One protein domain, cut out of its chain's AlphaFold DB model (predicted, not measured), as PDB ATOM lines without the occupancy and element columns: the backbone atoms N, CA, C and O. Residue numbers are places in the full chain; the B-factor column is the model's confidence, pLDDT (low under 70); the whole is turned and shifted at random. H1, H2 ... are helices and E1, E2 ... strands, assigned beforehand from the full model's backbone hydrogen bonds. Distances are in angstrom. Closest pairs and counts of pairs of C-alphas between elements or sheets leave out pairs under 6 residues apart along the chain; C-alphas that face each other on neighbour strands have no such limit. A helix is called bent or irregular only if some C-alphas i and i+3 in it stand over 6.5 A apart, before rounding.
ATOM      1  N   ILE A 243     -23.164  30.616  16.929       78.44
ATOM      2  CA  ILE A 243     -24.300  31.400  16.450       78.44
ATOM      3  C   ILE A 243     -25.585  30.664  16.858       78.44
ATOM      4  O   ILE A 243     -25.730  29.485  16.531       78.44
ATOM      5  N   PRO A 244     -26.509  31.316  17.585       79.69
ATOM      6  CA  PRO A 244     -27.776  30.703  17.956       79.69
ATOM      7  C   PRO A 244     -28.611  30.319  16.732       79.69
ATOM      8  O   PRO A 244     -28.632  31.045  15.743       79.69
ATOM      9  N   GLU A 245     -29.377  29.231  16.823       79.94
ATOM     10  CA  GLU A 245     -30.197  28.727  15.707       79.94
ATOM     11  C   GLU A 245     -31.149  29.792  15.130       79.94
ATOM     12  O   GLU A 245     -31.310  29.901  13.917       79.94
ATOM     13  N   TYR A 246     -31.710  30.660  15.980       82.75
ATOM     14  CA  TYR A 246     -32.616  31.726  15.540       82.75
ATOM     15  C   TYR A 246     -31.954  32.762  14.615       82.75
ATOM     16  O   TYR A 246     -32.647  33.405  13.825       82.75
ATOM     17  N   ASP A 247     -30.630  32.934  14.682       84.50
ATOM     18  CA  ASP A 247     -29.898  33.876  13.831       84.50
ATOM     19  C   ASP A 247     -29.740  33.360  12.388       84.50
ATOM     20  O   ASP A 247     -29.455  34.155  11.489       84.50
ATOM     21  N   PHE A 248     -29.981  32.066  12.139       86.44
ATOM     22  CA  PHE A 248     -30.007  31.487  10.791       86.44
ATOM     23  C   PHE A 248     -31.358  31.632  10.096       86.44
ATOM     24  O   PHE A 248     -31.417  31.475   8.880       86.44
ATOM     25  N   ALA A 249     -32.434  31.993  10.805       87.38
ATOM     26  CA  ALA A 249     -33.772  32.056  10.213       87.38
ATOM     27  C   ALA A 249     -33.853  32.943   8.945       87.38
ATOM     28  O   ALA A 249     -34.448  32.506   7.959       87.38
ATOM     29  N   PRO A 250     -33.232  34.143   8.882       88.38
ATOM     30  CA  PRO A 250     -33.195  34.923   7.643       88.38
ATOM     31  C   PRO A 250     -32.420  34.229   6.514       88.38
ATOM     32  O   PRO A 250     -32.808  34.324   5.353       88.38
ATOM     33  N   PHE A 251     -31.335  33.526   6.848       91.19
ATOM     34  CA  PHE A 251     -30.530  32.776   5.885       91.19
ATOM     35  C   PHE A 251     -31.318  31.598   5.306       91.19
ATOM     36  O   PHE A 251     -31.447  31.504   4.089       91.19
ATOM     37  N   GLU A 252     -31.931  30.775   6.155       91.06
ATOM     38  CA  GLU A 252     -32.753  29.629   5.743       91.06
ATOM     39  C   GLU A 252     -33.954  30.036   4.880       91.06
ATOM     40  O   GLU A 252     -34.318  29.336   3.935       91.06
ATOM     41  N   GLN A 253     -34.546  31.202   5.151       89.62
ATOM     42  CA  GLN A 253     -35.601  31.755   4.301       89.62
ATOM     43  C   GLN A 253     -35.062  32.134   2.915       89.62
ATOM     44  O   GLN A 253     -35.681  31.827   1.893       89.62
ATOM     45  N   VAL A 254     -33.910  32.804   2.865       92.31
ATOM     46  CA  VAL A 254     -33.364  33.395   1.638       92.31
ATOM     47  C   VAL A 254     -32.728  32.365   0.706       92.31
ATOM     48  O   VAL A 254     -32.872  32.501  -0.508       92.31
ATOM     49  N   ILE A 255     -32.095  31.302   1.212       93.44
ATOM     50  CA  ILE A 255     -31.421  30.299   0.358       93.44
ATOM     51  C   ILE A 255     -32.360  29.589  -0.632       93.44
ATOM     52  O   ILE A 255     -31.910  29.036  -1.636       93.44
ATOM     53  N   HIS A 256     -33.668  29.620  -0.379       90.19
ATOM     54  CA  HIS A 256     -34.690  29.030  -1.241       90.19
ATOM     55  C   HIS A 256     -35.481  30.053  -2.063       90.19
ATOM     56  O   HIS A 256     -36.440  29.667  -2.734       90.19
ATOM     57  N   SER A 257     -35.099  31.329  -2.032       94.94
ATOM     58  CA  SER A 257     -35.800  32.397  -2.739       94.94
ATOM     59  C   SER A 257     -35.568  32.354  -4.255       94.94
ATOM     60  O   SER A 257     -34.586  31.778  -4.738       94.94
ATOM     61  N   SER A 258     -36.456  32.994  -5.025       94.06
ATOM     62  CA  SER A 258     -36.335  33.095  -6.490       94.06
ATOM     63  C   SER A 258     -34.988  33.683  -6.925       94.06
ATOM     64  O   SER A 258     -34.331  33.135  -7.812       94.06
ATOM     65  N   VAL A 259     -34.549  34.757  -6.260       95.25
ATOM     66  CA  VAL A 259     -33.286  35.449  -6.550       95.25
ATOM     67  C   VAL A 259     -32.083  34.529  -6.325       95.25
ATOM     68  O   VAL A 259     -31.248  34.394  -7.220       95.25
ATOM     69  N   VAL A 260     -31.994  33.856  -5.169       94.75
ATOM     70  CA  VAL A 260     -30.846  32.985  -4.857       94.75
ATOM     71  C   VAL A 260     -30.806  31.772  -5.779       94.75
ATOM     72  O   VAL A 260     -29.743  31.449  -6.305       94.75
ATOM     73  N   ARG A 261     -31.956  31.145  -6.057       95.00
ATOM     74  CA  ARG A 261     -32.043  30.041  -7.027       95.00
ATOM     75  C   ARG A 261     -31.533  30.459  -8.399       95.00
ATOM     76  O   ARG A 261     -30.733  29.746  -9.001       95.00
ATOM     77  N   LYS A 262     -31.939  31.638  -8.871       95.69
ATOM     78  CA  LYS A 262     -31.495  32.147 -10.167       95.69
ATOM     79  C   LYS A 262     -30.004  32.489 -10.175       95.69
ATOM     80  O   LYS A 262     -29.328  32.197 -11.159       95.69
ATOM     81  N   ALA A 263     -29.481  33.056  -9.088       93.62
ATOM     82  CA  ALA A 263     -28.053  33.329  -8.938       93.62
ATOM     83  C   ALA A 263     -27.223  32.032  -8.931       93.62
ATOM     84  O   ALA A 263     -26.166  31.985  -9.557       93.62
ATOM     85  N   ILE A 264     -27.726  30.961  -8.304       95.19
ATOM     86  CA  ILE A 264     -27.121  29.622  -8.365       95.19
ATOM     87  C   ILE A 264     -27.115  29.098  -9.798       95.19
ATOM     88  O   ILE A 264     -26.071  28.654 -10.263       95.19
ATOM     89  N   ASP A 265     -28.241  29.172 -10.513       94.81
ATOM     90  CA  ASP A 265     -28.312  28.709 -11.904       94.81
ATOM     91  C   ASP A 265     -27.271  29.419 -12.785       94.81
ATOM     92  O   ASP A 265     -26.594  28.778 -13.589       94.81
ATOM     93  N   LEU A 266     -27.124  30.740 -12.625       94.06
ATOM     94  CA  LEU A 266     -26.117  31.527 -13.340       94.06
ATOM     95  C   LEU A 266     -24.694  31.118 -12.944       94.06
ATOM     96  O   LEU A 266     -23.867  30.876 -13.820       94.06
ATOM     97  N   PHE A 267     -24.425  30.982 -11.645       92.81
ATOM     98  CA  PHE A 267     -23.119  30.574 -11.130       92.81
ATOM     99  C   PHE A 267     -22.710  29.178 -11.612       92.81
ATOM    100  O   PHE A 267     -21.559  28.968 -11.998       92.81
ATOM    101  N   VAL A 268     -23.631  28.215 -11.590       93.00
ATOM    102  CA  VAL A 268     -23.388  26.831 -12.010       93.00
ATOM    103  C   VAL A 268     -23.112  26.779 -13.508       93.00
ATOM    104  O   VAL A 268     -22.113  26.187 -13.910       93.00
ATOM    105  N   LYS A 269     -23.918  27.471 -14.324       93.19
ATOM    106  CA  LYS A 269     -23.684  27.584 -15.772       93.19
ATOM    107  C   LYS A 269     -22.333  28.211 -16.087       93.19
ATOM    108  O   LYS A 269     -21.579  27.645 -16.867       93.19
ATOM    109  N   ASP A 270     -22.002  29.327 -15.442       90.25
ATOM    110  CA  ASP A 270     -20.702  29.996 -15.590       90.25
ATOM    111  C   ASP A 270     -19.531  29.142 -15.081       90.25
ATOM    112  O   ASP A 270     -18.396  29.284 -15.519       90.25
ATOM    113  N   THR A 271     -19.772  28.239 -14.134       87.25
ATOM    114  CA  THR A 271     -18.723  27.355 -13.618       87.25
ATOM    115  C   THR A 271     -18.505  26.141 -14.521       87.25
ATOM    116  O   THR A 271     -17.356  25.742 -14.690       87.25
ATOM    117  N   LEU A 272     -19.555  25.600 -15.150       87.62
ATOM    118  CA  LEU A 272     -19.464  24.490 -16.113       87.62
ATOM    119  C   LEU A 272     -18.730  24.856 -17.409       87.62
ATOM    120  O   LEU A 272     -18.235  23.965 -18.090       87.62
ATOM    121  N   THR A 273     -18.642  26.141 -17.762       86.12
ATOM    122  CA  THR A 273     -17.887  26.597 -18.946       86.12
ATOM    123  C   THR A 273     -16.376  26.669 -18.710       86.12
ATOM    124  O   THR A 273     -15.625  26.910 -19.655       86.12
ATOM    125  N   LYS A 274     -15.909  26.484 -17.469       81.31
ATOM    126  CA  LYS A 274     -14.481  26.494 -17.127       81.31
ATOM    127  C   LYS A 274     -13.820  25.178 -17.529       81.31
ATOM    128  O   LYS A 274     -14.465  24.141 -17.519       81.31
ATOM    129  N   GLU A 275     -12.515  25.211 -17.804       64.75
ATOM    130  CA  GLU A 275     -11.754  24.030 -18.257       64.75
ATOM    131  C   GLU A 275     -11.814  22.845 -17.278       64.75
ATOM    132  O   GLU A 275     -11.844  21.703 -17.717       64.75
ATOM    133  N   ASN A 276     -11.877  23.109 -15.967       67.62
ATOM    134  CA  ASN A 276     -11.920  22.085 -14.917       67.62
ATOM    135  C   ASN A 276     -13.039  22.399 -13.904       67.62
ATOM    136  O   ASN A 276     -12.755  22.934 -12.821       67.62
ATOM    137  N   PRO A 277     -14.317  22.150 -14.246       74.62
ATOM    138  CA  PRO A 277     -15.422  22.432 -13.345       74.62
ATOM    139  C   PRO A 277     -15.399  21.457 -12.148       74.62
ATOM    140  O   PRO A 277     -15.022  20.295 -12.298       74.62
ATOM    141  N   PRO A 278     -15.804  21.897 -10.942       74.19
ATOM    142  CA  PRO A 278     -15.808  21.062  -9.738       74.19
ATOM    143  C   PRO A 278     -16.998  20.082  -9.676       74.19
ATOM    144  O   PRO A 278     -17.107  19.322  -8.719       74.19
ATOM    145  N   PHE A 279     -17.887  20.115 -10.670       83.81
ATOM    146  CA  PHE A 279     -19.060  19.254 -10.822       83.81
ATOM    147  C   PHE A 279     -19.307  18.958 -12.302       83.81
ATOM    148  O   PHE A 279     -18.928  19.742 -13.172       83.81
ATOM    149  N   GLU A 280     -19.954  17.827 -12.579       82.94
ATOM    150  CA  GLU A 280     -20.112  17.295 -13.942       82.94
ATOM    151  C   GLU A 280     -21.285  17.913 -14.711       82.94
ATOM    152  O   GLU A 280     -21.284  17.951 -15.941       82.94
ATOM    153  N   ASN A 281     -22.320  18.368 -14.002       89.00
ATOM    154  CA  ASN A 281     -23.546  18.890 -14.599       89.00
ATOM    155  C   ASN A 281     -24.265  19.871 -13.658       89.00
ATOM    156  O   ASN A 281     -23.844  20.088 -12.519       89.00
ATOM    157  N   GLU A 282     -25.350  20.484 -14.147       92.31
ATOM    158  CA  GLU A 282     -26.081  21.510 -13.395       92.31
ATOM    159  C   GLU A 282     -26.695  20.985 -12.090       92.31
ATOM    160  O   GLU A 282     -26.668  21.686 -11.079       92.31
ATOM    161  N   GLU A 283     -27.237  19.765 -12.097       92.69
ATOM    162  CA  GLU A 283     -27.874  19.159 -10.921       92.69
ATOM    163  C   GLU A 283     -26.848  18.849  -9.828       92.69
ATOM    164  O   GLU A 283     -27.073  19.165  -8.658       92.69
ATOM    165  N   ASP A 284     -25.689  18.307 -10.211       87.69
ATOM    166  CA  ASP A 284     -24.586  18.047  -9.285       87.69
ATOM    167  C   ASP A 284     -24.071  19.351  -8.656       87.69
ATOM    168  O   ASP A 284     -23.955  19.453  -7.434       87.69
ATOM    169  N   GLY A 285     -23.874  20.400  -9.463       89.06
ATOM    170  CA  GLY A 285     -23.442  21.705  -8.958       89.06
ATOM    171  C   GLY A 285     -24.432  22.336  -7.980       89.06
ATOM    172  O   GLY A 285     -24.034  22.813  -6.914       89.06
ATOM    173  N   LYS A 286     -25.734  22.286  -8.290       93.25
ATOM    174  CA  LYS A 286     -26.790  22.759  -7.379       93.25
ATOM    175  C   LYS A 286     -26.770  21.978  -6.072       93.25
ATOM    176  O   LYS A 286     -26.786  22.591  -5.006       93.25
ATOM    177  N   LYS A 287     -26.698  20.645  -6.143       90.50
ATOM    178  CA  LYS A 287     -26.658  19.774  -4.965       90.50
ATOM    179  C   LYS A 287     -25.490  20.135  -4.046       90.50
ATOM    180  O   LYS A 287     -25.716  20.351  -2.858       90.50
ATOM    181  N   MET A 288     -24.282  20.283  -4.590       88.19
ATOM    182  CA  MET A 288     -23.096  20.645  -3.803       88.19
ATOM    183  C   MET A 288     -23.242  22.008  -3.114       88.19
ATOM    184  O   MET A 288     -22.869  22.167  -1.952       88.19
ATOM    185  N   ILE A 289     -23.812  23.004  -3.798       91.19
ATOM    186  CA  ILE A 289     -24.042  24.334  -3.215       91.19
ATOM    187  C   ILE A 289     -25.073  24.267  -2.080       91.19
ATOM    188  O   ILE A 289     -24.851  24.849  -1.017       91.19
ATOM    189  N   TYR A 290     -26.170  23.522  -2.260       91.00
ATOM    190  CA  TYR A 290     -27.169  23.323  -1.203       91.00
ATOM    191  C   TYR A 290     -26.620  22.532  -0.012       91.00
ATOM    192  O   TYR A 290     -26.989  22.815   1.126       91.00
ATOM    193  N   GLU A 291     -25.712  21.581  -0.234       86.75
ATOM    194  CA  GLU A 291     -24.954  20.946   0.850       86.75
ATOM    195  C   GLU A 291     -24.117  21.973   1.617       86.75
ATOM    196  O   GLU A 291     -24.106  21.935   2.846       86.75
ATOM    197  N   GLY A 292     -23.504  22.933   0.918       87.06
ATOM    198  CA  GLY A 292     -22.843  24.093   1.519       87.06
ATOM    199  C   GLY A 292     -23.773  24.915   2.409       87.06
ATOM    200  O   GLY A 292     -23.455  25.136   3.575       87.06
ATOM    201  N   PHE A 293     -24.947  25.302   1.905       90.62
ATOM    202  CA  PHE A 293     -25.941  26.031   2.703       90.62
ATOM    203  C   PHE A 293     -26.362  25.261   3.951       90.62
ATOM    204  O   PHE A 293     -26.312  25.804   5.054       90.62
ATOM    205  N   ASN A 294     -26.710  23.983   3.785       87.00
ATOM    206  CA  ASN A 294     -27.106  23.116   4.889       87.00
ATOM    207  C   ASN A 294     -25.978  22.944   5.910       87.00
ATOM    208  O   ASN A 294     -26.233  22.795   7.098       87.00
ATOM    209  N   TRP A 295     -24.723  22.912   5.466       82.69
ATOM    210  CA  TRP A 295     -23.584  22.771   6.362       82.69
ATOM    211  C   TRP A 295     -23.361  24.011   7.223       82.69
ATOM    212  O   TRP A 295     -23.074  23.879   8.412       82.69
ATOM    213  N   VAL A 296     -23.522  25.200   6.632       81.88
ATOM    214  CA  VAL A 296     -23.394  26.487   7.329       81.88
ATOM    215  C   VAL A 296     -24.532  26.707   8.330       81.88
ATOM    216  O   VAL A 296     -24.280  27.260   9.403       81.88
ATOM    217  N   SER A 297     -25.758  26.275   8.007       78.44
ATOM    218  CA  SER A 297     -26.926  26.417   8.892       78.44
ATOM    219  C   SER A 297     -27.065  25.316   9.947       78.44
ATOM    220  O   SER A 297     -27.792  25.499  10.921       78.44
ATOM    221  N   LYS A 298     -26.363  24.183   9.811       69.12
ATOM    222  CA  LYS A 298     -26.337  23.136  10.844       69.12
ATOM    223  C   LYS A 298     -25.649  23.651  12.110       69.12
ATOM    224  O   LYS A 298     -24.491  24.079  12.082       69.12
ATOM    225  N   SER A 299     -26.369  23.583  13.230       56.25
ATOM    226  CA  SER A 299     -25.889  24.019  14.538       56.25
ATOM    227  C   SER A 299     -24.593  23.291  14.908       56.25
ATOM    228  O   SER A 299     -24.529  22.066  14.955       56.25
ATOM    229  N   GLY A 300     -23.527  24.067  15.116       61.50
ATOM    230  CA  GLY A 300     -22.204  23.565  15.503       61.50
ATOM    231  C   GLY A 300     -21.043  24.029  14.624       61.50
ATOM    232  O   GLY A 300     -19.908  23.978  15.084       61.50
ATOM    233  N   ASN A 301     -21.302  24.529  13.410       66.06
ATOM    234  CA  ASN A 301     -20.232  24.838  12.445       66.06
ATOM    235  C   ASN A 301     -19.946  26.334  12.253       66.06
ATOM    236  O   ASN A 301     -19.010  26.694  11.537       66.06
ATOM    237  N   THR A 302     -20.733  27.208  12.881       72.62
ATOM    238  CA  THR A 302     -20.656  28.652  12.651       72.62
ATOM    239  C   THR A 302     -20.602  29.424  13.966       72.62
ATOM    240  O   THR A 302     -21.447  29.243  14.847       72.62
ATOM    241  N   PHE A 303     -19.633  30.331  14.088       72.56
ATOM    242  CA  PHE A 303     -19.314  31.019  15.339       72.56
ATOM    243  C   PHE A 303     -19.223  32.534  15.166       72.56
ATOM    244  O   PHE A 303     -18.705  33.035  14.169       72.56
ATOM    245  N   TYR A 304     -19.632  33.275  16.193       73.81
ATOM    246  CA  TYR A 304     -19.155  34.629  16.416       73.81
ATOM    247  C   TYR A 304     -17.738  34.593  16.978       73.81
ATOM    248  O   TYR A 304     -17.482  33.999  18.030       73.81
ATOM    249  N   ALA A 305     -16.838  35.297  16.302       65.94
ATOM    250  CA  ALA A 305     -15.440  35.427  16.678       65.94
ATOM    251  C   ALA A 305     -15.028  36.900  16.706       65.94
ATOM    252  O   ALA A 305     -15.536  37.725  15.940       65.94
ATOM    253  N   ASN A 306     -14.084  37.251  17.579       63.22
ATOM    254  CA  ASN A 306     -13.433  38.551  17.475       63.22
ATOM    255  C   ASN A 306     -12.483  38.523  16.273       63.22
ATOM    256  O   ASN A 306     -11.362  38.032  16.366       63.22
ATOM    257  N   LEU A 307     -12.962  39.040  15.145       55.16
ATOM    258  CA  LEU A 307     -12.242  39.034  13.880       55.16
ATOM    259  C   LEU A 307     -11.325  40.260  13.700       55.16
ATOM    260  O   LEU A 307     -10.746  40.415  12.637       55.16
ATOM    261  N   GLY A 308     -11.111  41.107  14.715       55.31
ATOM    262  CA  GLY A 308     -10.128  42.202  14.658       55.31
ATOM    263  C   GLY A 308     -10.198  43.051  13.374       55.31
ATOM    264  O   GLY A 308     -11.188  43.736  13.148       55.31
ATOM    265  N   ASN A 309      -9.142  42.988  12.545       43.94
ATOM    266  CA  ASN A 309      -9.006  43.708  11.261       43.94
ATOM    267  C   ASN A 309      -9.513  42.908  10.035       43.94
ATOM    268  O   ASN A 309      -9.303  43.327   8.896       43.94
ATOM    269  N   PHE A 310     -10.103  41.727  10.227       45.72
ATOM    270  CA  PHE A 310     -10.649  40.915   9.138       45.72
ATOM    271  C   PHE A 310     -12.026  41.441   8.678       45.72
ATOM    272  O   PHE A 310     -12.667  42.262   9.338       45.72
ATOM    273  N   ALA A 311     -12.470  40.969   7.507       58.28
ATOM    274  CA  ALA A 311     -13.764  41.306   6.912       58.28
ATOM    275  C   ALA A 311     -14.959  40.800   7.757       58.28
ATOM    276  O   ALA A 311     -14.814  40.306   8.873       58.28
ATOM    277  N   HIS A 312     -16.177  40.914   7.216       66.50
ATOM    278  CA  HIS A 312     -17.425  40.527   7.894       66.50
ATOM    279  C   HIS A 312     -17.484  39.054   8.343       66.50
ATOM    280  O   HIS A 312     -18.150  38.752   9.337       66.50
ATOM    281  N   GLY A 313     -16.742  38.173   7.668       67.50
ATOM    282  CA  GLY A 313     -16.510  36.793   8.078       67.50
ATOM    283  C   GLY A 313     -15.435  36.084   7.258       67.50
ATOM    284  O   GLY A 313     -14.801  36.692   6.392       67.50
ATOM    285  N   TYR A 314     -15.212  34.814   7.587       66.81
ATOM    286  CA  TYR A 314     -14.197  33.933   7.006       66.81
ATOM    287  C   TYR A 314     -14.593  32.462   7.189       66.81
ATOM    288  O   TYR A 314     -15.292  32.132   8.149       66.81
ATOM    289  N   SER A 315     -14.106  31.564   6.328       61.12
ATOM    290  CA  SER A 315     -14.313  30.121   6.463       61.12
ATOM    291  C   SER A 315     -13.048  29.282   6.257       61.12
ATOM    292  O   SER A 315     -12.256  29.505   5.338       61.12
ATOM    293  N   SER A 316     -12.887  28.257   7.093       59.78
ATOM    294  CA  SER A 316     -11.767  27.303   7.067       59.78
ATOM    295  C   SER A 316     -12.239  25.941   7.550       59.78
ATOM    296  O   SER A 316     -13.022  25.865   8.490       59.78
ATOM    297  N   ASP A 317     -11.778  24.877   6.890       58.09
ATOM    298  CA  ASP A 317     -11.979  23.483   7.303       58.09
ATOM    299  C   ASP A 317     -13.453  23.099   7.560       58.09
ATOM    300  O   ASP A 317     -13.759  22.255   8.393       58.09
ATOM    301  N   GLY A 318     -14.385  23.728   6.831       58.09
ATOM    302  CA  GLY A 318     -15.830  23.520   6.985       58.09
ATOM    303  C   GLY A 318     -16.490  24.359   8.087       58.09
ATOM    304  O   GLY A 318     -17.702  24.278   8.257       58.09
ATOM    305  N   TYR A 319     -15.740  25.197   8.795       63.50
ATOM    306  CA  TYR A 319     -16.257  26.135   9.786       63.50
ATOM    307  C   TYR A 319     -16.414  27.543   9.212       63.50
ATOM    308  O   TYR A 319     -15.627  27.968   8.359       63.50
ATOM    309  N   VAL A 320     -17.402  28.286   9.714       71.69
ATOM    310  CA  VAL A 320     -17.667  29.683   9.345       71.69
ATOM    311  C   VAL A 320     -17.549  30.586  10.572       71.69
ATOM    312  O   VAL A 320     -18.112  30.325  11.632       71.69
ATOM    313  N   TYR A 321     -16.833  31.691  10.424       70.44
ATOM    314  CA  TYR A 321     -16.605  32.673  11.475       70.44
ATOM    315  C   TYR A 321     -17.190  34.007  11.046       70.44
ATOM    316  O   TYR A 321     -16.838  34.537   9.994       70.44
ATOM    317  N   ILE A 322     -18.065  34.566  11.872       76.00
ATOM    318  CA  ILE A 322     -18.662  35.883  11.672       76.00
ATOM    319  C   ILE A 322     -18.140  36.832  12.740       76.00
ATOM    320  O   ILE A 322     -17.965  36.458  13.902       76.00
ATOM    321  N   HIS A 323     -17.909  38.089  12.367       73.81
ATOM    322  CA  HIS A 323     -17.421  39.075  13.318       73.81
ATOM    323  C   HIS A 323     -18.409  39.270  14.484       73.81
ATOM    324  O   HIS A 323     -19.587  39.570  14.295       73.81
ATOM    325  N   SER A 324     -17.899  39.203  15.716       74.94
ATOM    326  CA  SER A 324     -18.646  39.382  16.970       74.94
ATOM    327  C   SER A 324     -19.408  40.707  17.089       74.94
ATOM    328  O   SER A 324     -20.344  40.796  17.876       74.94
ATOM    329  N   ASN A 325     -19.064  41.728  16.295       74.81
ATOM    330  CA  ASN A 325     -19.792  42.998  16.248       74.81
ATOM    331  C   ASN A 325     -21.238  42.824  15.755       74.81
ATOM    332  O   ASN A 325     -22.062  43.705  15.984       74.81
ATOM    333  N   TYR A 326     -21.546  41.701  15.100       75.31
ATOM    334  CA  TYR A 326     -22.887  41.365  14.631       75.31
ATOM    335  C   TYR A 326     -23.717  40.549  15.617       75.31
ATOM    336  O   TYR A 326     -24.876  40.272  15.325       75.31
ATOM    337  N   LYS A 327     -23.151  40.198  16.779       74.56
ATOM    338  CA  LYS A 327     -23.857  39.476  17.842       74.56
ATOM    339  C   LYS A 327     -24.900  40.352  18.546       74.56
ATOM    340  O   LYS A 327     -25.985  39.880  18.846       74.56
ATOM    341  N   GLU A 328     -24.564  41.616  18.817       63.47
ATOM    342  CA  GLU A 328     -25.318  42.468  19.764       63.47
ATOM    343  C   GLU A 328     -25.833  43.783  19.152       63.47
ATOM    344  O   GLU A 328     -26.543  44.539  19.808       63.47
ATOM    345  N   LYS A 329     -25.493  44.091  17.894       60.19
ATOM    346  CA  LYS A 329     -25.929  45.339  17.253       60.19
ATOM    347  C   LYS A 329     -27.343  45.209  16.690       60.19
ATOM    348  O   LYS A 329     -27.523  44.684  15.590       60.19
ATOM    349  N   GLU A 330     -28.313  45.766  17.407       57.16
ATOM    350  CA  GLU A 330     -29.673  45.990  16.914       57.16
ATOM    351  C   GLU A 330     -29.676  47.016  15.767       57.16
ATOM    352  O   GLU A 330     -29.124  48.112  15.875       57.16
ATOM    353  N   GLY A 331     -30.262  46.648  14.627       71.25
ATOM    354  CA  GLY A 331     -30.361  47.505  13.445       71.25
ATOM    355  C   GLY A 331     -30.428  46.705  12.148       71.25
ATOM    356  O   GLY A 331     -30.204  45.500  12.136       71.25
ATOM    357  N   TYR A 332     -30.714  47.375  11.030       76.94
ATOM    358  CA  TYR A 332     -30.835  46.710   9.725       76.94
ATOM    359  C   TYR A 332     -29.502  46.166   9.188       76.94
ATOM    360  O   TYR A 332     -29.507  45.265   8.363       76.94
ATOM    361  N   PHE A 333     -28.353  46.673   9.643       82.56
ATOM    362  CA  PHE A 333     -27.054  46.290   9.082       82.56
ATOM    363  C   PHE A 333     -26.556  44.925   9.569       82.56
ATOM    364  O   PHE A 333     -26.156  44.105   8.750       82.56
ATOM    365  N   SER A 334     -26.595  44.643  10.874       83.44
ATOM    366  CA  SER A 334     -26.009  43.413  11.434       83.44
ATOM    367  C   SER A 334     -26.649  42.124  10.910       83.44
ATOM    368  O   SER A 334     -25.912  41.229  10.496       83.44
ATOM    369  N   PRO A 335     -27.991  42.001  10.849       85.19
ATOM    370  CA  PRO A 335     -28.640  40.832  10.262       85.19
ATOM    371  C   PRO A 335     -28.293  40.659   8.782       85.19
ATOM    372  O   PRO A 335     -28.111  39.534   8.331       85.19
ATOM    373  N   ILE A 336     -28.140  41.762   8.043       88.00
ATOM    374  CA  ILE A 336     -27.811  41.728   6.617       88.00
ATOM    375  C   ILE A 336     -26.356  41.356   6.375       88.00
ATOM    376  O   ILE A 336     -26.090  40.516   5.523       88.00
ATOM    377  N   PHE A 337     -25.412  41.887   7.150       85.56
ATOM    378  CA  PHE A 337     -24.022  41.447   7.051       85.56
ATOM    379  C   PHE A 337     -23.858  39.988   7.458       85.56
ATOM    380  O   PHE A 337     -23.117  39.278   6.782       85.56
ATOM    381  N   ARG A 338     -24.585  39.500   8.474       85.94
ATOM    382  CA  ARG A 338     -24.647  38.059   8.776       85.94
ATOM    383  C   ARG A 338     -25.158  37.267   7.578       85.94
ATOM    384  O   ARG A 338     -24.452  36.387   7.108       85.94
ATOM    385  N   LEU A 339     -26.327  37.624   7.045       88.94
ATOM    386  CA  LEU A 339     -26.939  36.958   5.891       88.94
ATOM    387  C   LEU A 339     -25.996  36.897   4.681       88.94
ATOM    388  O   LEU A 339     -25.747  35.819   4.147       88.94
ATOM    389  N   LEU A 340     -25.448  38.042   4.266       88.44
ATOM    390  CA  LEU A 340     -24.542  38.130   3.119       88.44
ATOM    391  C   LEU A 340     -23.245  37.350   3.359       88.44
ATOM    392  O   LEU A 340     -22.743  36.709   2.440       88.44
ATOM    393  N   THR A 341     -22.727  37.356   4.590       84.94
ATOM    394  CA  THR A 341     -21.538  36.576   4.959       84.94
ATOM    395  C   THR A 341     -21.819  35.079   4.889       84.94
ATOM    396  O   THR A 341     -21.053  34.359   4.264       84.94
ATOM    397  N   LEU A 342     -22.935  34.598   5.447       88.00
ATOM    398  CA  LEU A 342     -23.315  33.180   5.381       88.00
ATOM    399  C   LEU A 342     -23.489  32.712   3.929       88.00
ATOM    400  O   LEU A 342     -22.979  31.654   3.551       88.00
ATOM    401  N   LEU A 343     -24.156  33.521   3.098       89.12
ATOM    402  CA  LEU A 343     -24.304  33.258   1.664       89.12
ATOM    403  C   LEU A 343     -22.939  33.175   0.979       89.12
ATOM    404  O   LEU A 343     -22.658  32.191   0.305       89.12
ATOM    405  N   ARG A 344     -22.070  34.167   1.187       86.25
ATOM    406  CA  ARG A 344     -20.732  34.205   0.591       86.25
ATOM    407  C   ARG A 344     -19.869  33.018   1.016       86.25
ATOM    408  O   ARG A 344     -19.279  32.357   0.162       86.25
ATOM    409  N   GLU A 345     -19.795  32.737   2.312       81.06
ATOM    410  CA  GLU A 345     -18.923  31.691   2.849       81.06
ATOM    411  C   GLU A 345     -19.380  30.288   2.440       81.06
ATOM    412  O   GLU A 345     -18.540  29.425   2.192       81.06
ATOM    413  N   SER A 346     -20.681  30.077   2.219       86.88
ATOM    414  CA  SER A 346     -21.193  28.819   1.656       86.88
ATOM    415  C   SER A 346     -20.552  28.485   0.299       86.88
ATOM    416  O   SER A 346     -20.168  27.341   0.050       86.88
ATOM    417  N   PHE A 347     -20.335  29.495  -0.550       84.50
ATOM    418  CA  PHE A 347     -19.656  29.346  -1.845       84.50
ATOM    419  C   PHE A 347     -18.127  29.265  -1.732       84.50
ATOM    420  O   PHE A 347     -17.459  28.883  -2.692       84.50
ATOM    421  N   HIS A 348     -17.553  29.569  -0.567       75.38
ATOM    422  CA  HIS A 348     -16.147  29.286  -0.276       75.38
ATOM    423  C   HIS A 348     -15.927  27.867   0.254       75.38
ATOM    424  O   HIS A 348     -14.831  27.324   0.090       75.38
ATOM    425  N   ILE A 349     -16.923  27.249   0.894       72.31
ATOM    426  CA  ILE A 349     -16.752  25.929   1.515       72.31
ATOM    427  C   ILE A 349     -17.383  24.773   0.746       72.31
ATOM    428  O   ILE A 349     -16.943  23.659   0.979       72.31
ATOM    429  N   TYR A 350     -18.326  24.977  -0.185       80.62
ATOM    430  CA  TYR A 350     -19.082  23.869  -0.811       80.62
ATOM    431  C   TYR A 350     -18.218  22.738  -1.408       80.62
ATOM    432  O   TYR A 350     -18.594  21.571  -1.347       80.62
ATOM    433  N   LYS A 351     -17.021  23.056  -1.924       76.75
ATOM    434  CA  LYS A 351     -16.057  22.068  -2.451       76.75
ATOM    435  C   LYS A 351     -15.378  21.215  -1.366       76.75
ATOM    436  O   LYS A 351     -14.812  20.176  -1.675       76.75
ATOM    437  N   ARG A 352     -15.389  21.670  -0.110       68.19
ATOM    438  CA  ARG A 352     -14.656  21.105   1.039       68.19
ATOM    439  C   ARG A 352     -15.538  20.254   1.967       68.19
ATOM    440  O   ARG A 352     -15.060  19.798   3.003       68.19
ATOM    441  N   LEU A 353     -16.811  20.051   1.624       66.69
ATOM    442  CA  LEU A 353     -17.817  19.443   2.503       66.69
ATOM    443  C   LEU A 353     -18.308  18.082   2.003       66.69
ATOM    444  O   LEU A 353     -18.408  17.864   0.800       66.69
ATOM    445  N   GLY A 354     -18.692  17.199   2.932       62.66
ATOM    446  CA  GLY A 354     -19.378  15.938   2.626       62.66
ATOM    447  C   GLY A 354     -18.623  15.025   1.651       62.66
ATOM    448  O   GLY A 354     -17.391  14.967   1.662       62.66
ATOM    449  N   ASP A 355     -19.368  14.337   0.782       56.06
ATOM    450  CA  ASP A 355     -18.829  13.422  -0.240       56.06
ATOM    451  C   ASP A 355     -17.971  14.148  -1.294       56.06
ATOM    452  O   ASP A 355     -17.160  13.531  -1.989       56.06
ATOM    453  N   ASN A 356     -18.091  15.478  -1.382       57.66
ATOM    454  CA  ASN A 356     -17.353  16.308  -2.334       57.66
ATOM    455  C   ASN A 356     -15.861  16.392  -2.013       57.66
ATOM    456  O   ASN A 356     -15.059  16.562  -2.928       57.66
ATOM    457  N   LYS A 357     -15.475  16.197  -0.742       55.69
ATOM    458  CA  LYS A 357     -14.069  16.187  -0.305       55.69
ATOM    459  C   LYS A 357     -13.229  15.135  -1.041       55.69
ATOM    460  O   LYS A 357     -12.022  15.304  -1.184       55.69
ATOM    461  N   ASN A 358     -13.873  14.068  -1.514       47.50
ATOM    462  CA  ASN A 358     -13.222  12.925  -2.152       47.50
ATOM    463  C   ASN A 358     -13.448  12.864  -3.675       47.50
ATOM    464  O   ASN A 358     -12.930  11.952  -4.324       47.50
ATOM    465  N   GLN A 375      -6.954  27.271  -6.313       35.06
ATOM    466  CA  GLN A 375      -8.196  27.890  -6.775       35.06
ATOM    467  C   GLN A 375      -8.563  29.014  -5.813       35.06
ATOM    468  O   GLN A 375      -9.119  28.776  -4.746       35.06
ATOM    469  N   LYS A 376      -8.208  30.239  -6.215       44.12
ATOM    470  CA  LYS A 376      -8.640  31.516  -5.633       44.12
ATOM    471  C   LYS A 376      -9.979  31.390  -4.878       44.12
ATOM    472  O   LYS A 376     -10.924  30.834  -5.450       44.12
ATOM    473  N   PRO A 377     -10.140  31.982  -3.678       50.50
ATOM    474  CA  PRO A 377     -11.448  32.185  -3.061       50.50
ATOM    475  C   PRO A 377     -12.213  33.263  -3.852       50.50
ATOM    476  O   PRO A 377     -12.489  34.357  -3.371       50.50
ATOM    477  N   GLU A 378     -12.520  32.975  -5.113       60.12
ATOM    478  CA  GLU A 378     -13.283  33.830  -6.014       60.12
ATOM    479  C   GLU A 378     -14.741  33.394  -6.087       60.12
ATOM    480  O   GLU A 378     -15.570  34.212  -6.449       60.12
ATOM    481  N   ASP A 379     -15.095  32.160  -5.713       75.38
ATOM    482  CA  ASP A 379     -16.464  31.654  -5.888       75.38
ATOM    483  C   ASP A 379     -17.493  32.410  -5.036       75.38
ATOM    484  O   ASP A 379     -18.546  32.769  -5.559       75.38
ATOM    485  N   GLY A 380     -17.163  32.764  -3.788       75.19
ATOM    486  CA  GLY A 380     -18.011  33.634  -2.963       75.19
ATOM    487  C   GLY A 380     -18.193  35.034  -3.559       75.19
ATOM    488  O   GLY A 380     -19.315  35.521  -3.648       75.19
ATOM    489  N   ASN A 381     -17.116  35.652  -4.058       75.81
ATOM    490  CA  ASN A 381     -17.186  36.960  -4.725       75.81
ATOM    491  C   ASN A 381     -17.931  36.886  -6.073       75.81
ATOM    492  O   ASN A 381     -18.684  37.792  -6.416       75.81
ATOM    493  N   ARG A 382     -17.743  35.809  -6.849       82.25
ATOM    494  CA  ARG A 382     -18.442  35.549  -8.117       82.25
ATOM    495  C   ARG A 382     -19.935  35.391  -7.877       82.25
ATOM    496  O   ARG A 382     -20.722  36.031  -8.564       82.25
ATOM    497  N   PHE A 383     -20.318  34.576  -6.894       85.44
ATOM    498  CA  PHE A 383     -21.715  34.426  -6.502       85.44
ATOM    499  C   PHE A 383     -22.314  35.761  -6.054       85.44
ATOM    500  O   PHE A 383     -23.386  36.143  -6.517       85.44
ATOM    501  N   GLU A 384     -21.596  36.514  -5.221       82.75
ATOM    502  CA  GLU A 384     -22.050  37.831  -4.783       82.75
ATOM    503  C   GLU A 384     -22.232  38.806  -5.959       82.75
ATOM    504  O   GLU A 384     -23.199  39.562  -5.972       82.75
ATOM    505  N   ASN A 385     -21.380  38.742  -6.988       83.19
ATOM    506  CA  ASN A 385     -21.529  39.539  -8.209       83.19
ATOM    507  C   ASN A 385     -22.741  39.130  -9.063       83.19
ATOM    508  O   ASN A 385     -23.306  39.986  -9.740       83.19
ATOM    509  N   PHE A 386     -23.166  37.861  -9.032       84.88
ATOM    510  CA  PHE A 386     -24.452  37.462  -9.618       84.88
ATOM    511  C   PHE A 386     -25.635  37.968  -8.791       84.88
ATOM    512  O   PHE A 386     -26.698  38.226  -9.346       84.88
ATOM    513  N   LEU A 387     -25.470  38.117  -7.478       84.94
ATOM    514  CA  LEU A 387     -26.548  38.513  -6.580       84.94
ATOM    515  C   LEU A 387     -26.779  40.033  -6.559       84.94
ATOM    516  O   LEU A 387     -27.907  40.489  -6.720       84.94
ATOM    517  N   ILE A 388     -25.715  40.808  -6.361       84.88
ATOM    518  CA  ILE A 388     -25.724  42.270  -6.209       84.88
ATOM    519  C   ILE A 388     -24.541  42.883  -6.981       84.88
ATOM    520  O   ILE A 388     -23.552  43.325  -6.383       84.88
ATOM    521  N   PRO A 389     -24.605  42.914  -8.326       76.31
ATOM    522  CA  PRO A 389     -23.551  43.503  -9.135       76.31
ATOM    523  C   PRO A 389     -23.391  44.981  -8.772       76.31
ATOM    524  O   PRO A 389     -24.366  45.684  -8.515       76.31
ATOM    525  N   ASN A 390     -22.149  45.464  -8.752       74.62
ATOM    526  CA  ASN A 390     -21.833  46.871  -8.481       74.62
ATOM    527  C   ASN A 390     -22.367  47.403  -7.135       74.62
ATOM    528  O   ASN A 390     -22.640  48.596  -7.014       74.62
ATOM    529  N   LYS A 391     -22.452  46.554  -6.100       74.88
ATOM    530  CA  LYS A 391     -22.886  46.931  -4.736       74.88
ATOM    531  C   LYS A 391     -22.144  48.133  -4.113       74.88
ATOM    532  O   LYS A 391     -22.634  48.716  -3.153       74.88
ATOM    533  N   GLY A 392     -20.982  48.513  -4.650       73.50
ATOM    534  CA  GLY A 392     -20.172  49.636  -4.175       73.50
ATOM    535  C   GLY A 392     -19.400  49.331  -2.888       73.50
ATOM    536  O   GLY A 392     -19.309  48.188  -2.445       73.50
ATOM    537  N   GLU A 393     -18.809  50.365  -2.284       77.19
ATOM    538  CA  GLU A 393     -17.999  50.228  -1.060       77.19
ATOM    539  C   GLU A 393     -18.839  50.181   0.221       77.19
ATOM    540  O   GLU A 393     -18.384  49.677   1.245       77.19
ATOM    541  N   ARG A 394     -20.066  50.709   0.192       81.69
ATOM    542  CA  ARG A 394     -20.916  50.884   1.375       81.69
ATOM    543  C   ARG A 394     -22.327  50.382   1.125       81.69
ATOM    544  O   ARG A 394     -22.873  50.610   0.055       81.69
ATOM    545  N   LEU A 395     -22.913  49.780   2.153       86.38
ATOM    546  CA  LEU A 395     -24.331  49.473   2.244       86.38
ATOM    547  C   LEU A 395     -25.034  50.636   2.951       86.38
ATOM    548  O   LEU A 395     -24.790  50.865   4.138       86.38
ATOM    549  N   TYR A 396     -25.896  51.366   2.245       90.00
ATOM    550  CA  TYR A 396     -26.749  52.401   2.848       90.00
ATOM    551  C   TYR A 396     -27.991  51.793   3.523       90.00
ATOM    552  O   TYR A 396     -28.411  50.681   3.196       90.00
ATOM    553  N   LEU A 397     -28.584  52.523   4.476       90.38
ATOM    554  CA  LEU A 397     -29.732  52.071   5.274       90.38
ATOM    555  C   LEU A 397     -30.931  51.622   4.425       90.38
ATOM    556  O   LEU A 397     -31.532  50.596   4.729       90.38
ATOM    557  N   SER A 398     -31.283  52.364   3.378       91.56
ATOM    558  CA  SER A 398     -32.314  52.012   2.391       91.56
ATOM    559  C   SER A 398     -32.068  50.637   1.768       91.56
ATOM    560  O   SER A 398     -32.929  49.762   1.819       91.56
ATOM    561  N   GLY A 399     -30.848  50.389   1.295       91.75
ATOM    562  CA  GLY A 399     -30.465  49.089   0.762       91.75
ATOM    563  C   GLY A 399     -30.450  47.984   1.818       91.75
ATOM    564  O   GLY A 399     -30.880  46.869   1.539       91.75
ATOM    565  N   ALA A 400     -30.030  48.275   3.053       90.50
ATOM    566  CA  ALA A 400     -30.129  47.315   4.156       90.50
ATOM    567  C   ALA A 400     -31.596  46.960   4.469       90.50
ATOM    568  O   ALA A 400     -31.921  45.792   4.677       90.50
ATOM    569  N   LYS A 401     -32.507  47.942   4.435       92.94
ATOM    570  CA  LYS A 401     -33.954  47.718   4.576       92.94
ATOM    571  C   LYS A 401     -34.504  46.873   3.432       92.94
ATOM    572  O   LYS A 401     -35.243  45.922   3.693       92.94
ATOM    573  N   PHE A 402     -34.111  47.167   2.196       94.50
ATOM    574  CA  PHE A 402     -34.494  46.384   1.025       94.50
ATOM    575  C   PHE A 402     -34.074  44.916   1.166       94.50
ATOM    576  O   PHE A 402     -34.913  44.030   1.006       94.50
ATOM    577  N   LEU A 403     -32.818  44.665   1.556       92.06
ATOM    578  CA  LEU A 403     -32.295  43.316   1.800       92.06
ATOM    579  C   LEU A 403     -32.918  42.647   3.036       92.06
ATOM    580  O   LEU A 403     -32.939  41.424   3.119       92.06
ATOM    581  N   SER A 404     -33.456  43.405   3.994       90.06
ATOM    582  CA  SER A 404     -34.171  42.835   5.150       90.06
ATOM    583  C   SER A 404     -35.596  42.386   4.829       90.06
ATOM    584  O   SER A 404     -36.200  41.632   5.590       90.06
ATOM    585  N   CYS A 405     -36.144  42.825   3.697       92.44
ATOM    586  CA  CYS A 405     -37.485  42.467   3.270       92.44
ATOM    587  C   CYS A 405     -37.464  41.148   2.489       92.44
ATOM    588  O   CYS A 405     -37.026  41.097   1.341       92.44
ATOM    589  N   PHE A 406     -38.014  40.078   3.070       91.31
ATOM    590  CA  PHE A 406     -38.078  38.767   2.408       91.31
ATOM    591  C   PHE A 406     -38.809  38.792   1.050       91.31
ATOM    592  O   PHE A 406     -38.486  38.022   0.147       91.31
ATOM    593  N   ARG A 407     -39.770  39.708   0.859       94.00
ATOM    594  CA  ARG A 407     -40.459  39.862  -0.434       94.00
ATOM    595  C   ARG A 407     -39.498  40.271  -1.549       94.00
ATOM    596  O   ARG A 407     -39.653  39.779  -2.660       94.00
ATOM    597  N   SER A 408     -38.495  41.096  -1.247       95.69
ATOM    598  CA  SER A 408     -37.476  41.516  -2.214       95.69
ATOM    599  C   SER A 408     -36.710  40.317  -2.777       95.69
ATOM    600  O   SER A 408     -36.499  40.223  -3.977       95.69
ATOM    601  N   TRP A 409     -36.377  39.336  -1.936       95.56
ATOM    602  CA  TRP A 409     -35.643  38.131  -2.342       95.56
ATOM    603  C   TRP A 409     -36.427  37.186  -3.264       95.56
ATOM    604  O   TRP A 409     -35.848  36.248  -3.812       95.56
ATOM    605  N   ASN A 410     -37.730  37.411  -3.438       95.88
ATOM    606  CA  ASN A 410     -38.595  36.611  -4.306       95.88
ATOM    607  C   ASN A 410     -38.944  37.305  -5.633       95.88
ATOM    608  O   ASN A 410     -39.739  36.760  -6.398       95.88
ATOM    609  N   LEU A 411     -38.352  38.470  -5.908       95.62
ATOM    610  CA  LEU A 411     -38.422  39.129  -7.213       95.62
ATOM    611  C   LEU A 411     -37.655  38.331  -8.284       95.62
ATOM    612  O   LEU A 411     -36.924  37.384  -7.975       95.62
ATOM    613  N   ASP A 412     -37.803  38.730  -9.548       95.81
ATOM    614  CA  ASP A 412     -36.844  38.331 -10.581       95.81
ATOM    615  C   ASP A 412     -35.444  38.874 -10.239       95.81
ATOM    616  O   ASP A 412     -35.318  39.923  -9.604       95.81
ATOM    617  N   ILE A 413     -34.379  38.172 -10.641       93.56
ATOM    618  CA  ILE A 413     -33.011  38.577 -10.291       93.56
ATOM    619  C   ILE A 413     -32.649  39.952 -10.861       93.56
ATOM    620  O   ILE A 413     -31.991  40.722 -10.171       93.56
ATOM    621  N   LEU A 414     -33.101  40.295 -12.071       95.25
ATOM    622  CA  LEU A 414     -32.799  41.593 -12.675       95.25
ATOM    623  C   LEU A 414     -33.563  42.708 -11.960       95.25
ATOM    624  O   LEU A 414     -32.978  43.733 -11.623       95.25
ATOM    625  N   GLU A 415     -34.838  42.468 -11.645       96.62
ATOM    626  CA  GLU A 415     -35.662  43.406 -10.878       96.62
ATOM    627  C   GLU A 415     -35.107  43.619  -9.460       96.62
ATOM    628  O   GLU A 415     -35.077  44.740  -8.953       96.62
ATOM    629  N   PHE A 416     -34.626  42.555  -8.812       96.50
ATOM    630  CA  PHE A 416     -33.964  42.642  -7.513       96.50
ATOM    631  C   PHE A 416     -32.704  43.510  -7.574       96.50
ATOM    632  O   PHE A 416     -32.520  44.377  -6.719       96.50
ATOM    633  N   GLN A 417     -31.849  43.286  -8.574       94.12
ATOM    634  CA  GLN A 417     -30.605  44.032  -8.759       94.12
ATOM    635  C   GLN A 417     -30.873  45.512  -9.050       94.12
ATOM    636  O   GLN A 417     -30.244  46.375  -8.437       94.12
ATOM    637  N   GLU A 418     -31.819  45.805  -9.943       95.50
ATOM    638  CA  GLU A 418     -32.225  47.167 -10.295       95.50
ATOM    639  C   GLU A 418     -32.730  47.917  -9.060       95.50
ATOM    640  O   GLU A 418     -32.145  48.931  -8.671       95.50
ATOM    641  N   ARG A 419     -33.725  47.360  -8.359       96.19
ATOM    642  CA  ARG A 419     -34.284  47.982  -7.152       96.19
ATOM    643  C   ARG A 419     -33.256  48.117  -6.036       96.19
ATOM    644  O   ARG A 419     -33.250  49.117  -5.326       96.19
ATOM    645  N   PHE A 420     -32.354  47.149  -5.870       94.31
ATOM    646  CA  PHE A 420     -31.274  47.274  -4.892       94.31
ATOM    647  C   PHE A 420     -30.365  48.474  -5.201       94.31
ATOM    648  O   PHE A 420     -30.033  49.235  -4.290       94.31
ATOM    649  N   LEU A 421     -29.976  48.669  -6.465       92.88
ATOM    650  CA  LEU A 421     -29.133  49.793  -6.887       92.88
ATOM    651  C   LEU A 421     -29.859  51.142  -6.788       92.88
ATOM    652  O   LEU A 421     -29.239  52.142  -6.406       92.88
ATOM    653  N   GLU A 422     -31.161  51.175  -7.072       95.44
ATOM    654  CA  GLU A 422     -32.013  52.343  -6.826       95.44
ATOM    655  C   GLU A 422     -32.022  52.706  -5.338       95.44
ATOM    656  O   GLU A 422     -31.732  53.847  -4.976       95.44
ATOM    657  N   GLU A 423     -32.242  51.727  -4.459       95.31
ATOM    658  CA  GLU A 423     -32.234  51.930  -3.009       95.31
ATOM    659  C   GLU A 423     -30.854  52.384  -2.505       95.31
ATOM    660  O   GLU A 423     -30.779  53.304  -1.686       95.31
ATOM    661  N   GLN A 424     -29.741  51.829  -3.013       90.69
ATOM    662  CA  GLN A 424     -28.390  52.336  -2.708       90.69
ATOM    663  C   GLN A 424     -28.221  53.799  -3.141       90.69
ATOM    664  O   GLN A 424     -27.650  54.606  -2.402       90.69
ATOM    665  N   SER A 425     -28.729  54.152  -4.324       93.06
ATOM    666  CA  SER A 425     -28.631  55.505  -4.881       93.06
ATOM    667  C   SER A 425     -29.445  56.511  -4.068       93.06
ATOM    668  O   SER A 425     -28.924  57.572  -3.727       93.06
ATOM    669  N   ILE A 426     -30.670  56.152  -3.673       93.44
ATOM    670  CA  ILE A 426     -31.515  56.947  -2.771       93.44
ATOM    671  C   ILE A 426     -30.813  57.137  -1.424       93.44
ATOM    672  O   ILE A 426     -30.709  58.260  -0.930       93.44
ATOM    673  N   GLY A 427     -30.277  56.056  -0.850       92.56
ATOM    674  CA  GLY A 427     -29.560  56.096   0.423       92.56
ATOM    675  C   GLY A 427     -28.374  57.053   0.395       92.56
ATOM    676  O   GLY A 427     -28.208  57.856   1.313       92.56
ATOM    677  N   LYS A 428     -27.604  57.025  -0.696       92.38
ATOM    678  CA  LYS A 428     -26.494  57.949  -0.936       92.38
ATOM    679  C   LYS A 428     -26.961  59.394  -1.131       92.38
ATOM    680  O   LYS A 428     -26.368  60.295  -0.550       92.38
ATOM    681  N   MET A 429     -28.001  59.631  -1.934       94.81
ATOM    682  CA  MET A 429     -28.540  60.978  -2.191       94.81
ATOM    683  C   MET A 429     -29.097  61.640  -0.928       94.81
ATOM    684  O   MET A 429     -29.003  62.854  -0.777       94.81
ATOM    685  N   MET A 430     -29.667  60.843  -0.028       93.31
ATOM    686  CA  MET A 430     -30.241  61.302   1.235       93.31
ATOM    687  C   MET A 430     -29.233  61.343   2.396       93.31
ATOM    688  O   MET A 430     -29.652  61.573   3.527       93.31
ATOM    689  N   ASP A 431     -27.945  61.080   2.138       90.56
ATOM    690  CA  ASP A 431     -26.882  60.979   3.153       90.56
ATOM    691  C   ASP A 431     -27.265  60.068   4.336       90.56
ATOM    692  O   ASP A 431     -27.082  60.378   5.515       90.56
ATOM    693  N   GLN A 432     -27.886  58.927   4.021       90.62
ATOM    694  CA  GLN A 432     -28.329  57.985   5.042       90.62
ATOM    695  C   GLN A 432     -27.137  57.330   5.750       90.62
ATOM    696  O   GLN A 432     -26.073  57.146   5.146       90.62
ATOM    697  N   PRO A 433     -27.335  56.855   6.999       89.56
ATOM    698  CA  PRO A 433     -26.364  55.993   7.652       89.56
ATOM    699  C   PRO A 433     -25.952  54.852   6.723       89.56
ATOM    700  O   PRO A 433     -26.786  54.250   6.038       89.56
ATOM    701  N   SER A 434     -24.659  54.560   6.702       85.88
ATOM    702  CA  SER A 434     -24.101  53.495   5.884       85.88
ATOM    703  C   SER A 434     -23.017  52.754   6.637       85.88
ATOM    704  O   SER A 434     -22.364  53.297   7.531       85.88
ATOM    705  N   GLN A 435     -22.826  51.498   6.263       80.38
ATOM    706  CA  GLN A 435     -21.750  50.672   6.777       80.38
ATOM    707  C   GLN A 435     -20.986  50.071   5.606       80.38
ATOM    708  O   GLN A 435     -21.567  49.659   4.604       80.38
ATOM    709  N   SER A 436     -19.662  50.053   5.714       76.19
ATOM    710  CA  SER A 436     -18.811  49.576   4.634       76.19
ATOM    711  C   SER A 436     -19.016  48.081   4.375       76.19
ATOM    712  O   SER A 436     -18.998  47.274   5.309       76.19
ATOM    713  N   PHE A 437     -19.152  47.699   3.103       66.88
ATOM    714  CA  PHE A 437     -19.012  46.303   2.672       66.88
ATOM    715  C   PHE A 437     -17.599  45.778   2.942       66.88
ATOM    716  O   PHE A 437     -17.413  44.574   3.098       66.88
ATOM    717  N   LEU A 438     -16.628  46.684   3.052       57.91
ATOM    718  CA  LEU A 438     -15.251  46.412   3.438       57.91
ATOM    719  C   LEU A 438     -14.985  47.044   4.808       57.91
ATOM    720  O   LEU A 438     -14.782  48.254   4.908       57.91
ATOM    721  N   ILE A 439     -14.961  46.261   5.885       46.56
ATOM    722  CA  ILE A 439     -14.231  46.716   7.081       46.56
ATOM    723  C   ILE A 439     -12.776  46.853   6.626       46.56
ATOM    724  O   ILE A 439     -12.322  45.959   5.917       46.56
ATOM    725  N   GLN A 440     -12.108  47.978   6.921       34.88
ATOM    726  CA  GLN A 440     -10.732  48.253   6.487       34.88
ATOM    727  C   GLN A 440      -9.823  47.050   6.781       34.88
ATOM    728  O   GLN A 440      -9.211  46.965   7.839       34.88
ATOM    729  N   SER A 441      -9.672  46.157   5.809       30.83
ATOM    730  CA  SER A 441      -8.392  45.546   5.557       30.83
ATOM    731  C   SER A 441      -7.614  46.630   4.824       30.83
ATOM    732  O   SER A 441      -7.746  46.830   3.617       30.83
ATOM    733  N   SER A 442      -6.832  47.415   5.566       24.06
ATOM    734  CA  SER A 442      -5.617  47.973   4.973       24.06
ATOM    735  C   SER A 442      -4.914  46.781   4.334       24.06
ATOM    736  O   SER A 442      -4.555  45.860   5.065       24.06
ATOM    737  N   GLY A 443      -4.909  46.734   3.000       27.25
ATOM    738  CA  GLY A 443      -4.728  45.518   2.219       27.25
ATOM    739  C   GLY A 443      -3.807  44.495   2.875       27.25
ATOM    740  O   GLY A 443      -2.597  44.683   2.914       27.25
ATOM    741  N   MET A 444      -4.377  43.372   3.313       25.58
ATOM    742  CA  MET A 444      -3.643  42.134   3.129       25.58
ATOM    743  C   MET A 444      -3.672  41.896   1.625       25.58
ATOM    744  O   MET A 444      -4.593  41.276   1.090       25.58
ATOM    745  N   ASP A 445      -2.657  42.421   0.936       26.44
ATOM    746  CA  ASP A 445      -2.032  41.603  -0.089       26.44
ATOM    747  C   ASP A 445      -1.867  40.229   0.571       26.44
ATOM    748  O   ASP A 445      -1.099  40.079   1.523       26.44
ATOM    749  N   TRP A 446      -2.660  39.251   0.127       24.67
ATOM    750  CA  TRP A 446      -2.342  37.842   0.332       24.67
ATOM    751  C   TRP A 446      -0.828  37.697   0.169       24.67
ATOM    752  O   TRP A 446      -0.300  38.309  -0.769       24.67
ATOM    753  N   PRO A 447      -0.114  36.972   1.044       24.61
ATOM    754  CA  PRO A 447       1.330  37.049   1.057       24.61
ATOM    755  C   PRO A 447       1.893  36.806  -0.349       24.61
ATOM    756  O   PRO A 447       1.825  35.707  -0.902       24.61
ATOM    757  N   LYS A 448       2.470  37.859  -0.945       25.06
ATOM    758  CA  LYS A 448       3.234  37.794  -2.201       25.06
ATOM    759  C   LYS A 448       4.446  36.853  -2.076       25.06
ATOM    760  O   LYS A 448       5.125  36.620  -3.071       25.06
ATOM    761  N   CYS A 449       4.700  36.284  -0.893       24.39
ATOM    762  CA  CYS A 449       5.735  35.289  -0.637       24.39
ATOM    763  C   CYS A 449       5.436  33.881  -1.189       24.39
ATOM    764  O   CYS A 449       6.327  33.044  -1.143       24.39
ATOM    765  N   LEU A 450       4.274  33.633  -1.813       23.72
ATOM    766  CA  LEU A 450       4.053  32.418  -2.624       23.72
ATOM    767  C   LEU A 450       4.332  32.600  -4.131       23.72
ATOM    768  O   LEU A 450       4.070  31.695  -4.924       23.72
ATOM    769  N   ARG A 451       4.938  33.720  -4.558       22.36
ATOM    770  CA  ARG A 451       5.655  33.762  -5.845       22.36
ATOM    771  C   ARG A 451       7.033  33.127  -5.672       22.36
ATOM    772  O   ARG A 451       8.036  33.830  -5.584       22.36
TER     773      ARG A 451
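AT A GLANCE: This is residues 243 to 358 and 375 to 451 of the 454 residues of an uncharacterized protein of Stentor coeruleus (UniProt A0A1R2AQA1). One long helix, H5, runs through the middle of a globule of crossed helices, with a small three-stranded sheet, E1 E3 E2, covering one side of it and H1, H3, H7 and H8 packing round it. H2 crosses over H3 and H7 as a second layer away from H5, the helical hairpin of H8 and H9 stands near the first residues of H5 beside the two-stranded sheet E4 E5, and residues 445 to 451 stick out as a free tail. The printed part has 193 residues with nine named helices and five named strands, in the order H1 H2 H3 E1 E2 E3 H4 H5 H6 H7 E4 H8 H9 E5; the class is mostly helix. The sheet E1 E3 E2 is mixed and E4 E5 antiparallel. The whole is compact, with a radius of gyration of the C-alphas of 16.5 A and spans of 50 by 38 by 37 A.

IN THESE COORDINATES: H1, residues 245 to 254, begins with C-alpha 245 at (-30.197, 28.727, 15.707). H2 is residues 258 to 272, 21.2 A long, and H3 is residues 282 to 297, 22.8 A. Strands E1, residues 302 to 305, E2, residues 313 to 316, and E3, residues 319 to 323, follow, then H4, residues 325 to 328. H5, residues 333 to 352, is 29.2 A from first to last C-alpha, begins at (-27.054, 46.290, 9.082) and has a kink of 30 degrees near residue 346. H6 is residues 354 to 358, H7 residues 379 to 387, E4 residues 394 to 396 and H8 residues 397 to 404. H9, residues 413 to 429, is 24.2 A long. E5, residues 434 to 436, ends with C-alpha 436 at (-18.811, 49.576, 4.634). H1, H4 and H5 are irregular: C-alphas 247 and 250 are 7.1 A apart, 325 and 328 6.6 A, only just irregular, and 348 and 351 7.5 A.

HOW THE PARTS SIT: H5 is the hub, touching five helices. It is on the sheet E1 E3 E2 at a height of 8.2 A, over E3 and E2 and along the strands, at 16 degrees to E2 on the local plane; helix and sheet make two layers, a helix on one face of a sheet. E1 and E3 are parallel, with N 303 and O 320 2.9 A apart. E2 and E3 form an antiparallel hairpin, with N 321 and O 314 at 2.8 A. H4 touches H5, C-alphas 326 and 334 being closest at 4.9 A, and only grazes the sheet. With residues 335 to 343 alone, H5 touches H1, about perpendicular at 78 degrees; C-alphas 251 and 339 are closest at 5.5 A. H3 touches H5 at a steep tilt of 53 degrees, opposite ways, closest at C-alphas 292 and 350, 4.4 A. H7 touches H5 at a steep tilt of 50 degrees, opposite ways, closest at C-alphas 344 and 380, 4.5 A. H2 is apart from H5 but touches H7, closest at C-alphas 263 and 386, 5.5 A. H8 and H9 form a helical hairpin at a shallow tilt of 26 degrees, closest at C-alphas 399 and 423, 5.0 A. E4 and E5 are antiparallel neighbours, with N 395 and O 435 at 2.8 A, and the closest C-alphas of E4 and H9, those of Tyr 396 and Gly 427, are 5.2 A apart. H6 is close to H5 but not clearly touching, with C-alphas 351 and 357 at 6.6 A. In H2, H3, H7, H8 and H9 every O i to N i+4 pair is within hydrogen-bond range; H1 has 3 of 6, H5 13 of 16 and H6 0 of 1, with 2 of its 2 O i to N i+3 pairs within range, and H4 is too short for such a pair.

THE WHOLE: The two C-alphas farthest apart, those of Asn 358 and Met 430, are 51.4 A apart. Residues 359 to 374 are not printed, and C-alphas 358 and 375 stand 16.4 A apart across the cut. Of the links that are printed whole, none is long. The mean pLDDT of the printed part is 77.4; it is under 70 for 50 residues, among them 305 to 319, 352 to 358 and 437 to 451.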